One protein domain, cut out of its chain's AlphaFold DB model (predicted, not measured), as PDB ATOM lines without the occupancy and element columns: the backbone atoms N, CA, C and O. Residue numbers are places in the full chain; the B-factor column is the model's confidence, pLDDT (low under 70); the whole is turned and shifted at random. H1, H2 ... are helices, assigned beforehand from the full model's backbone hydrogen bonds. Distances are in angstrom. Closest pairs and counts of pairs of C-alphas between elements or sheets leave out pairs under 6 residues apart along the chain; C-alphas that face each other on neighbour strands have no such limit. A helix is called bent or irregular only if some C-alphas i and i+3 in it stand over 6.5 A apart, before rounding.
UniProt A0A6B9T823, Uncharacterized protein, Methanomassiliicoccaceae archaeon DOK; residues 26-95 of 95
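This is residues 26 to 95 of the 95 residues of an uncharacterized protein of Methanomassiliicoccaceae archaeon DOK (UniProt A0A6B9T823). The longest helix, H2, has H1 and H3 packed alongside it, both running the opposite way, and a low-confidence loop leads from H3 to the short H4, near H2. The printed part has 70 residues with four named helices, H1 to H4 in order, and no named strand: all helix. It is compact, radius of gyration of the C-alphas 12.5 A, spanning 39 by 26 by 13 A, only just flat.

Find C-alpha 44 at (126.569, 173.067, 195.507); from there H2, residues 44 to 60, runs 24.2 A. H1, residues 26 to 38, spans 18.2 A. H3, residues 66 to 78, spans 15.6 A and is only just irregular: C-alphas 75 and 78 are 6.52 A apart. H4, residues 89 to 93, spans 6.3 A and ends at C-alpha 93, (124.495, 166.649, 189.844).

H2 touches H1 in a helical hairpin, a shallow tilt of 19 degrees; look at their closest C-alphas, Ala 29 and Leu 51, 5.0 A apart. H2 and H3 form another, at 6 degrees, closest C-alphas Ile 55 and Ala 69, 5.9 A. H3 and H4 are apart. In H1, H2, H3 and H4 every O i to N i+4 pair is within hydrogen-bond range.

The printed part has no cut and no long link. Residues 79 to 95 are under pLDDT 70.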
ATOM      1  N   ILE A  26     136.778 180.574 206.502       94.44
ATOM      2  CA  ILE A  26     137.195 179.319 205.858       94.44
ATOM      3  C   ILE A  26     136.559 178.116 206.560       94.44
ATOM      4  O   ILE A  26     136.020 177.244 205.884       94.44
ATOM      5  N   SER A  27     136.593 178.063 207.897       93.88
ATOM      6  CA  SER A  27     135.992 176.955 208.659       93.88
ATOM      7  C   SER A  27     134.501 176.820 208.351       93.88
ATOM      8  O   SER A  27     134.032 175.734 208.017       93.88
ATOM      9  N   LYS A  28     133.770 177.940 208.381       94.88
ATOM     10  CA  LYS A  28     132.345 177.976 208.055       94.88
ATOM     11  C   LYS A  28     132.077 177.532 206.613       94.88
ATOM     12  O   LYS A  28     131.192 176.713 206.387       94.88
ATOM     13  N   ALA A  29     132.836 178.043 205.644       96.56
ATOM     14  CA  ALA A  29     132.637 177.693 204.239       96.56
ATOM     15  C   ALA A  29     132.929 176.206 203.958       96.56
ATOM     16  O   ALA A  29     132.260 175.603 203.120       96.56
ATOM     17  N   ILE A  30     133.884 175.595 204.672       94.38
ATOM     18  CA  ILE A  30     134.133 174.145 204.609       94.38
ATOM     19  C   ILE A  30     132.918 173.375 205.136       94.38
ATOM     20  O   ILE A  30     132.436 172.477 204.449       94.38
ATOM     21  N   GLU A  31     132.401 173.736 206.313       94.12
ATOM     22  CA  GLU A  31     131.233 173.074 206.911       94.12
ATOM     23  C   GLU A  31     130.002 173.145 205.993       94.12
ATOM     24  O   GLU A  31     129.346 172.130 205.750       94.12
ATOM     25  N   GLU A  32     129.717 174.325 205.435       95.94
ATOM     26  CA  GLU A  32     128.590 174.537 204.521       95.94
ATOM     27  C   GLU A  32     128.770 173.766 203.206       95.94
ATOM     28  O   GLU A  32     127.821 173.145 202.724       95.94
ATOM     29  N   PHE A  33     129.981 173.750 202.639       93.44
ATOM     30  CA  PHE A  33     130.276 172.981 201.431       93.44
ATOM     31  C   PHE A  33     130.136 171.471 201.662       93.44
ATOM     32  O   PHE A  33     129.474 170.792 200.879       93.44
ATOM     33  N   GLU A  34     130.697 170.933 202.747       87.94
ATOM     34  CA  GLU A  34     130.601 169.505 203.066       87.94
ATOM     35  C   GLU A  34     129.162 169.065 203.370       87.94
ATOM     36  O   GLU A  34     128.750 167.983 202.943       87.94
ATOM     37  N   GLU A  35     128.376 169.889 204.069       90.69
ATOM     38  CA  GLU A  35     126.945 169.632 204.255       90.69
ATOM     39  C   GLU A  35     126.185 169.718 202.928       90.69
ATOM     40  O   GLU A  35     125.350 168.859 202.645       90.69
ATOM     41  N   GLY A  36     126.510 170.682 202.064       88.94
ATOM     42  CA  GLY A  36     125.940 170.782 200.721       88.94
ATOM     43  C   GLY A  36     126.212 169.541 199.869       88.94
ATOM     44  O   GLY A  36     125.313 169.044 199.190       88.94
ATOM     45  N   VAL A  37     127.426 168.993 199.961       84.38
ATOM     46  CA  VAL A  37     127.805 167.720 199.335       84.38
ATOM     47  C   VAL A  37     126.992 166.556 199.914       84.38
ATOM     48  O   VAL A  37     126.453 165.746 199.161       84.38
ATOM     49  N   ARG A  38     126.894 166.458 201.245       85.81
ATOM     50  CA  ARG A  38     126.201 165.367 201.956       85.81
ATOM     51  C   ARG A  38     124.696 165.345 201.684       85.81
ATOM     52  O   ARG A  38     124.111 164.269 201.577       85.81
ATOM     53  N   SER A  39     124.087 166.522 201.577       87.56
ATOM     54  CA  SER A  39     122.643 166.717 201.409       87.56
ATOM     55  C   SER A  39     122.182 166.792 199.951       87.56
ATOM     56  O   SER A  39     120.987 166.951 199.716       87.56
ATOM     57  N   HIS A  40     123.092 166.664 198.973       84.50
ATOM     58  CA  HIS A  40     122.791 166.881 197.551       84.50
ATOM     59  C   HIS A  40     122.155 168.256 197.293       84.50
ATOM     60  O   HIS A  40     121.162 168.389 196.577       84.50
ATOM     61  N   SER A  41     122.720 169.294 197.912       88.75
ATOM     62  CA  SER A  41     122.199 170.649 197.794       88.75
ATOM     63  C   SER A  41     122.174 171.106 196.327       88.75
ATOM     64  O   SER A  41     123.199 171.023 195.644       88.75
ATOM     65  N   PRO A  42     121.060 171.688 195.842       87.88
ATOM     66  CA  PRO A  42     121.006 172.285 194.508       87.88
ATOM     67  C   PRO A  42     121.903 173.529 194.383       87.88
ATOM     68  O   PRO A  42     122.081 174.053 193.289       87.88
ATOM     69  N   LEU A  43     122.461 174.014 195.498       91.88
ATOM     70  CA  LEU A  43     123.344 175.179 195.570       91.88
ATOM     71  C   LEU A  43     124.824 174.795 195.671       91.88
ATOM     72  O   LEU A  43     125.641 175.634 196.046       91.88
ATOM     73  N   LEU A  44     125.192 173.547 195.359       88.25
ATOM     74  CA  LEU A  44     126.569 173.067 195.507       88.25
ATOM     75  C   LEU A  44     127.595 173.942 194.765       88.25
ATOM     76  O   LEU A  44     128.692 174.159 195.268       88.25
ATOM     77  N   ASP A  45     127.216 174.517 193.625       87.69
ATOM     78  CA  ASP A  45     128.063 175.435 192.854       87.69
ATOM     79  C   ASP A  45     128.312 176.758 193.574       87.69
ATOM     80  O   ASP A  45     129.419 177.295 193.539       87.69
ATOM     81  N   CYS A  46     127.282 177.276 194.246       95.06
ATOM     82  CA  CYS A  46     127.399 178.472 195.066       95.06
ATOM     83  C   CYS A  46     128.319 178.188 196.250       95.06
ATOM     84  O   CYS A  46     129.267 178.929 196.468       95.06
ATOM     85  N   LEU A  47     128.100 177.073 196.951       94.69
ATOM     86  CA  LEU A  47     128.910 176.673 198.104       94.69
ATOM     87  C   LEU A  47     130.378 176.421 197.725       94.69
ATOM     88  O   LEU A  47     131.285 176.808 198.457       94.69
ATOM     89  N   TRP A  48     130.625 175.835 196.550       93.38
ATOM     90  CA  TRP A  48     131.971 175.700 195.991       93.38
ATOM     91  C   TRP A  48     132.616 177.073 195.753       93.38
ATOM     92  O   TRP A  48     133.780 177.284 196.099       93.38
ATOM     93  N   GLY A  49     131.853 178.020 195.196       94.50
ATOM     94  CA  GLY A  49     132.282 179.399 194.973       94.50
ATOM     95  C   GLY A  49     132.589 180.152 196.269       94.50
ATOM     96  O   GLY A  49     133.616 180.825 196.336       94.50
ATOM     97  N   GLU A  50     131.759 179.994 197.302       97.62
ATOM     98  CA  GLU A  50     131.971 180.588 198.629       97.62
ATOM     99  C   GLU A  50     133.267 180.070 199.267       97.62
ATOM    100  O   GLU A  50     134.114 180.858 199.692       97.62
ATOM    101  N   LEU A  51     133.495 178.751 199.251       96.19
ATOM    102  CA  LEU A  51     134.730 178.162 199.773       96.19
ATOM    103  C   LEU A  51     135.964 178.590 198.965       96.19
ATOM    104  O   LEU A  51     136.994 178.951 199.543       96.19
ATOM    105  N   TYR A  52     135.870 178.610 197.632       96.38
ATOM    106  CA  TYR A  52     136.938 179.137 196.783       96.38
ATOM    107  C   TYR A  52     137.229 180.607 197.110       96.38
ATOM    108  O   TYR A  52     138.393 180.986 197.260       96.38
ATOM    109  N   GLY A  53     136.190 181.429 197.257       97.69
ATOM    110  CA  GLY A  53     136.288 182.840 197.609       97.69
ATOM    111  C   GLY A  53     136.987 183.057 198.947       97.69
ATOM    112  O   GLY A  53     137.972 183.793 198.995       97.69
ATOM    113  N   ALA A  54     136.554 182.359 200.001       97.50
ATOM    114  CA  ALA A  54     137.135 182.459 201.339       97.50
ATOM    115  C   ALA A  54     138.635 182.113 201.346       97.50
ATOM    116  O   ALA A  54     139.450 182.879 201.865       97.50
ATOM    117  N   ILE A  55     139.034 181.011 200.700       96.31
ATOM    118  CA  ILE A  55     140.447 180.607 200.613       96.31
ATOM    119  C   ILE A  55     141.282 181.670 199.879       96.31
ATOM    120  O   ILE A  55     142.364 182.045 200.336       96.31
ATOM    121  N   ASN A  56     140.794 182.180 198.744       96.88
ATOM    122  CA  ASN A  56     141.518 183.184 197.958       96.88
ATOM    123  C   ASN A  56     141.613 184.534 198.676       96.88
ATOM    124  O   ASN A  56     142.678 185.148 198.663       96.88
ATOM    125  N   ALA A  57     140.537 184.980 199.328       97.62
ATOM    126  CA  ALA A  57     140.513 186.234 200.072       97.62
ATOM    127  C   ALA A  57     141.527 186.221 201.225       97.62
ATOM    128  O   ALA A  57     142.299 187.169 201.378       97.62
ATOM    129  N   ASN A  58     141.590 185.121 201.982       95.06
ATOM    130  CA  ASN A  58     142.564 184.957 203.061       95.06
ATOM    131  C   ASN A  58     144.004 184.858 202.535       95.06
ATOM    132  O   ASN A  58     144.908 185.427 203.148       95.06
ATOM    133  N   GLN A  59     144.233 184.208 201.384       96.06
ATOM    134  CA  GLN A  59     145.553 184.189 200.741       96.06
ATOM    135  C   GLN A  59     145.991 185.599 200.321       96.06
ATOM    136  O   GLN A  59     147.112 186.012 200.606       96.06
ATOM    137  N   TRP A  60     145.127 186.347 199.630       96.50
ATOM    138  CA  TRP A  60     145.460 187.685 199.127       96.50
ATOM    139  C   TRP A  60     145.585 188.722 200.244       96.50
ATOM    140  O   TRP A  60     146.321 189.693 200.094       96.50
ATOM    141  N   SER A  61     144.924 188.485 201.377       95.06
ATOM    142  CA  SER A  61     145.058 189.298 202.591       95.06
ATOM    143  C   SER A  61     146.276 188.914 203.442       95.06
ATOM    144  O   SER A  61     146.536 189.564 204.451       95.06
ATOM    145  N   GLY A  62     147.017 187.862 203.068       89.62
ATOM    146  CA  GLY A  62     148.180 187.373 203.813       89.62
ATOM    147  C   GLY A  62     147.848 186.670 205.134       89.62
ATOM    148  O   GLY A  62     148.755 186.441 205.927       89.62
ATOM    149  N   ILE A  63     146.577 186.327 205.372       91.00
ATOM    150  CA  ILE A  63     146.123 185.598 206.569       91.00
ATOM    151  C   ILE A  63     146.594 184.140 206.511       91.00
ATOM    152  O   ILE A  63     146.961 183.565 207.529       91.00
ATOM    153  N   ILE A  64     146.616 183.555 205.311       88.81
ATOM    154  CA  ILE A  64     147.186 182.229 205.061       88.81
ATOM    155  C   ILE A  64     148.243 182.292 203.964       88.81
ATOM    156  O   ILE A  64     148.169 183.111 203.045       88.81
ATOM    157  N   THR A  65     149.220 181.389 204.024       90.81
ATOM    158  CA  THR A  65     150.233 181.271 202.973       90.81
ATOM    159  C   THR A  65     149.624 180.720 201.683       90.81
ATOM    160  O   THR A  65     148.625 179.996 201.698       90.81
ATOM    161  N   ALA A  66     150.259 181.019 200.545       91.88
ATOM    162  CA  ALA A  66     149.876 180.430 199.261       91.88
ATOM    163  C   ALA A  66     149.922 178.893 199.300       91.88
ATOM    164  O   ALA A  66     149.033 178.234 198.770       91.88
ATOM    165  N   GLU A  67     150.914 178.325 199.992       90.38
ATOM    166  CA  GLU A  67     151.028 176.880 200.165       90.38
ATOM    167  C   GLU A  67     149.850 176.310 200.966       90.38
ATOM    168  O   GLU A  67     149.273 175.292 200.578       90.38
ATOM    169  N   PHE A  68     149.441 176.976 202.051       87.56
ATOM    170  CA  PHE A  68     148.298 176.521 202.838       87.56
ATOM    171  C   PHE A  68     146.989 176.636 202.052       87.56
ATOM    172  O   PHE A  68     146.201 175.689 202.031       87.56
ATOM    173  N   ALA A  69     146.798 177.737 201.321       93.56
ATOM    174  CA  ALA A  69     145.670 177.906 200.413       93.56
ATOM    175  C   ALA A  69     145.616 176.789 199.357       93.56
ATOM    176  O   ALA A  69     144.557 176.205 199.123       93.56
ATOM    177  N   ASP A  70     146.753 176.420 198.763       90.31
ATOM    178  CA  ASP A  70     146.828 175.326 197.794       90.31
ATOM    179  C   ASP A  70     146.490 173.966 198.406       90.31
ATOM    180  O   ASP A  70     145.805 173.170 197.760       90.31
ATOM    181  N   ARG A  71     146.911 173.693 199.648       87.81
ATOM    182  CA  ARG A  71     146.500 172.472 200.362       87.81
ATOM    183  C   ARG A  71     144.985 172.426 200.558       87.81
ATOM    184  O   ARG A  71     144.386 171.388 200.282       87.81
ATOM    185  N   LEU A  72     144.361 173.537 200.964       90.81
ATOM    186  CA  LEU A  72     142.908 173.627 201.144       90.81
ATOM    187  C   LEU A  72     142.156 173.422 199.824       90.81
ATOM    188  O   LEU A  72     141.259 172.583 199.752       90.81
ATOM    189  N   ARG A  73     142.554 174.117 198.749       91.81
ATOM    190  CA  ARG A  73     141.915 173.938 197.435       91.81
ATOM    191  C   ARG A  73     142.082 172.517 196.921       91.81
ATOM    192  O   ARG A  73     141.118 171.941 196.427       91.81
ATOM    193  N   ARG A  74     143.276 171.925 197.062       85.19
ATOM    194  CA  ARG A  74     143.482 170.511 196.728       85.19
ATOM    195  C   ARG A  74     142.503 169.664 197.520       85.19
ATOM    196  O   ARG A  74     141.679 169.015 196.901       85.19
ATOM    197  N   ARG A  75     142.511 169.731 198.851       84.81
ATOM    198  CA  ARG A  75     141.678 168.880 199.711       84.81
ATOM    199  C   ARG A  75     140.178 168.982 199.418       84.81
ATOM    200  O   ARG A  75     139.540 167.939 199.313       84.81
ATOM    201  N   TYR A  76     139.642 170.195 199.293       86.25
ATOM    202  CA  TYR A  76     138.194 170.429 199.292       86.25
ATOM    203  C   TYR A  76     137.601 170.813 197.936       86.25
ATOM    204  O   TYR A  76     136.414 170.617 197.723       86.25
ATOM    205  N   LEU A  77     138.381 171.356 197.000       84.81
ATOM    206  CA  LEU A  77     137.842 171.847 195.725       84.81
ATOM    207  C   LEU A  77     138.274 170.994 194.533       84.81
ATOM    208  O   LEU A  77     137.514 170.879 193.573       84.81
ATOM    209  N   PHE A  78     139.472 170.397 194.588       75.81
ATOM    210  CA  PHE A  78     140.085 169.712 193.444       75.81
ATOM    211  C   PHE A  78     140.271 168.197 193.629       75.81
ATOM    212  O   PHE A  78     140.227 167.476 192.640       75.81
ATOM    213  N   ASN A  79     140.376 167.668 194.858       63.72
ATOM    214  CA  ASN A  79     140.496 166.220 195.129       63.72
ATOM    215  C   ASN A  79     139.149 165.468 195.065       63.72
ATOM    216  O   ASN A  79     138.981 164.383 195.620       63.72
ATOM    217  N   TYR A  80     138.171 166.060 194.381       51.34
ATOM    218  CA  TYR A  80     136.926 165.415 193.972       51.34
ATOM    219  C   TYR A  80     137.061 164.704 192.612       51.34
ATOM    220  O   TYR A  80     136.101 164.096 192.147       51.34
ATOM    221  N   GLY A  81     138.253 164.729 192.011       43.34
ATOM    222  CA  GLY A  81     138.712 163.783 191.000       43.34
ATOM    223  C   GLY A  81     139.995 163.127 191.506       43.34
ATOM    224  O   GLY A  81     140.828 163.796 192.110       43.34
ATOM    225  N   ASP A  82     140.112 161.819 191.316       40.47
ATOM    226  CA  ASP A  82     141.339 161.054 191.544       40.47
ATOM    227  C   ASP A  82     142.486 161.535 190.628       40.47
ATOM    228  O   ASP A  82     142.391 162.558 189.953       40.47
ATOM    229  N   GLU A  83     143.580 160.779 190.560       45.78
ATOM    230  CA  GLU A  83     144.695 160.995 189.623       45.78
ATOM    231  C   GLU A  83     144.290 161.093 188.130       45.78
ATOM    232  O   GLU A  83     145.128 161.450 187.304       45.78
ATOM    233  N   ASN A  84     143.014 160.853 187.784       45.94
ATOM    234  CA  ASN A  84     142.422 161.045 186.459       45.94
ATOM    235  C   ASN A  84     141.331 162.139 186.401       45.94
ATOM    236  O   ASN A  84     140.642 162.265 185.386       45.94
ATOM    237  N   GLY A  85     141.168 162.956 187.448       48.38
ATOM    238  CA  GLY A  85     140.502 164.261 187.379       48.38
ATOM    239  C   GLY A  85     139.060 164.250 186.865       48.38
ATOM    240  O   GLY A  85     138.595 165.264 186.349       48.38
ATOM    241  N   THR A  86     138.342 163.130 186.978       47.22
ATOM    242  CA  THR A  86     136.947 163.034 186.540       47.22
ATOM    243  C   THR A  86     136.020 162.818 187.732       47.22
ATOM    244  O   THR A  86     135.799 161.712 188.217       47.22
ATOM    245  N   ASP A  87     135.411 163.935 188.124       54.66
ATOM    246  CA  ASP A  87     133.957 164.012 188.217       54.66
ATOM    247  C   ASP A  87     133.278 163.372 189.455       54.66
ATOM    248  O   ASP A  87     132.645 162.322 189.378       54.66
ATOM    249  N   ARG A  88     133.334 164.045 190.617       52.41
ATOM    250  CA  ARG A  88     132.310 163.890 191.678       52.41
ATOM    251  C   ARG A  88     131.251 164.993 191.659       52.41
ATOM    252  O   ARG A  88     130.121 164.706 192.026       52.41
ATOM    253  N   LEU A  89     131.579 166.219 191.238       53.91
ATOM    254  CA  LEU A  89     130.596 167.310 191.148       53.91
ATOM    255  C   LEU A  89     129.514 167.006 190.111       53.91
ATOM    256  O   LEU A  89     128.335 167.224 190.370       53.91
ATOM    257  N   GLN A  90     129.888 166.466 188.957       54.66
ATOM    258  CA  GLN A  90     128.939 166.143 187.904       54.66
ATOM    259  C   GLN A  90     128.255 164.785 188.170       54.66
ATOM    260  O   GLN A  90     127.034 164.735 188.092       54.66
ATOM    261  N   ARG A  91     128.930 163.787 188.764       54.78
ATOM    262  CA  ARG A  91     128.263 162.600 189.360       54.78
ATOM    263  C   ARG A  91     127.277 162.914 190.499       54.78
ATOM    264  O   ARG A  91     126.359 162.131 190.732       54.78
ATOM    265  N   MET A  92     127.467 164.004 191.249       56.56
ATOM    266  CA  MET A  92     126.536 164.462 192.298       56.56
ATOM    267  C   MET A  92     125.365 165.275 191.739       56.56
ATOM    268  O   MET A  92     124.290 165.229 192.329       56.56
ATOM    269  N   ARG A  93     125.558 165.972 190.609       56.97
ATOM    270  CA  ARG A  93     124.495 166.649 189.844       56.97
ATOM    271  C   ARG A  93     123.633 165.680 189.017       56.97
ATOM    272  O   ARG A  93     122.543 166.054 188.604       56.97
ATOM    273  N   GLU A  94     124.120 164.470 188.747       58.38
ATOM    274  CA  GLU A  94     123.455 163.445 187.920       58.38
ATOM    275  C   GLU A  94     122.529 162.479 188.700       58.38
ATOM    276  O   GLU A  94     122.009 161.528 188.111       58.38
ATOM    277  N   LYS A  95     122.299 162.697 190.003       52.03
ATOM    278  CA  LYS A  95     121.334 161.937 190.825       52.03
ATOM    279  C   LYS A  95     120.133 162.785 191.207       52.03
ATOM    280  O   LYS A  95     119.026 162.205 191.237       52.03
TER     281      LYS A  95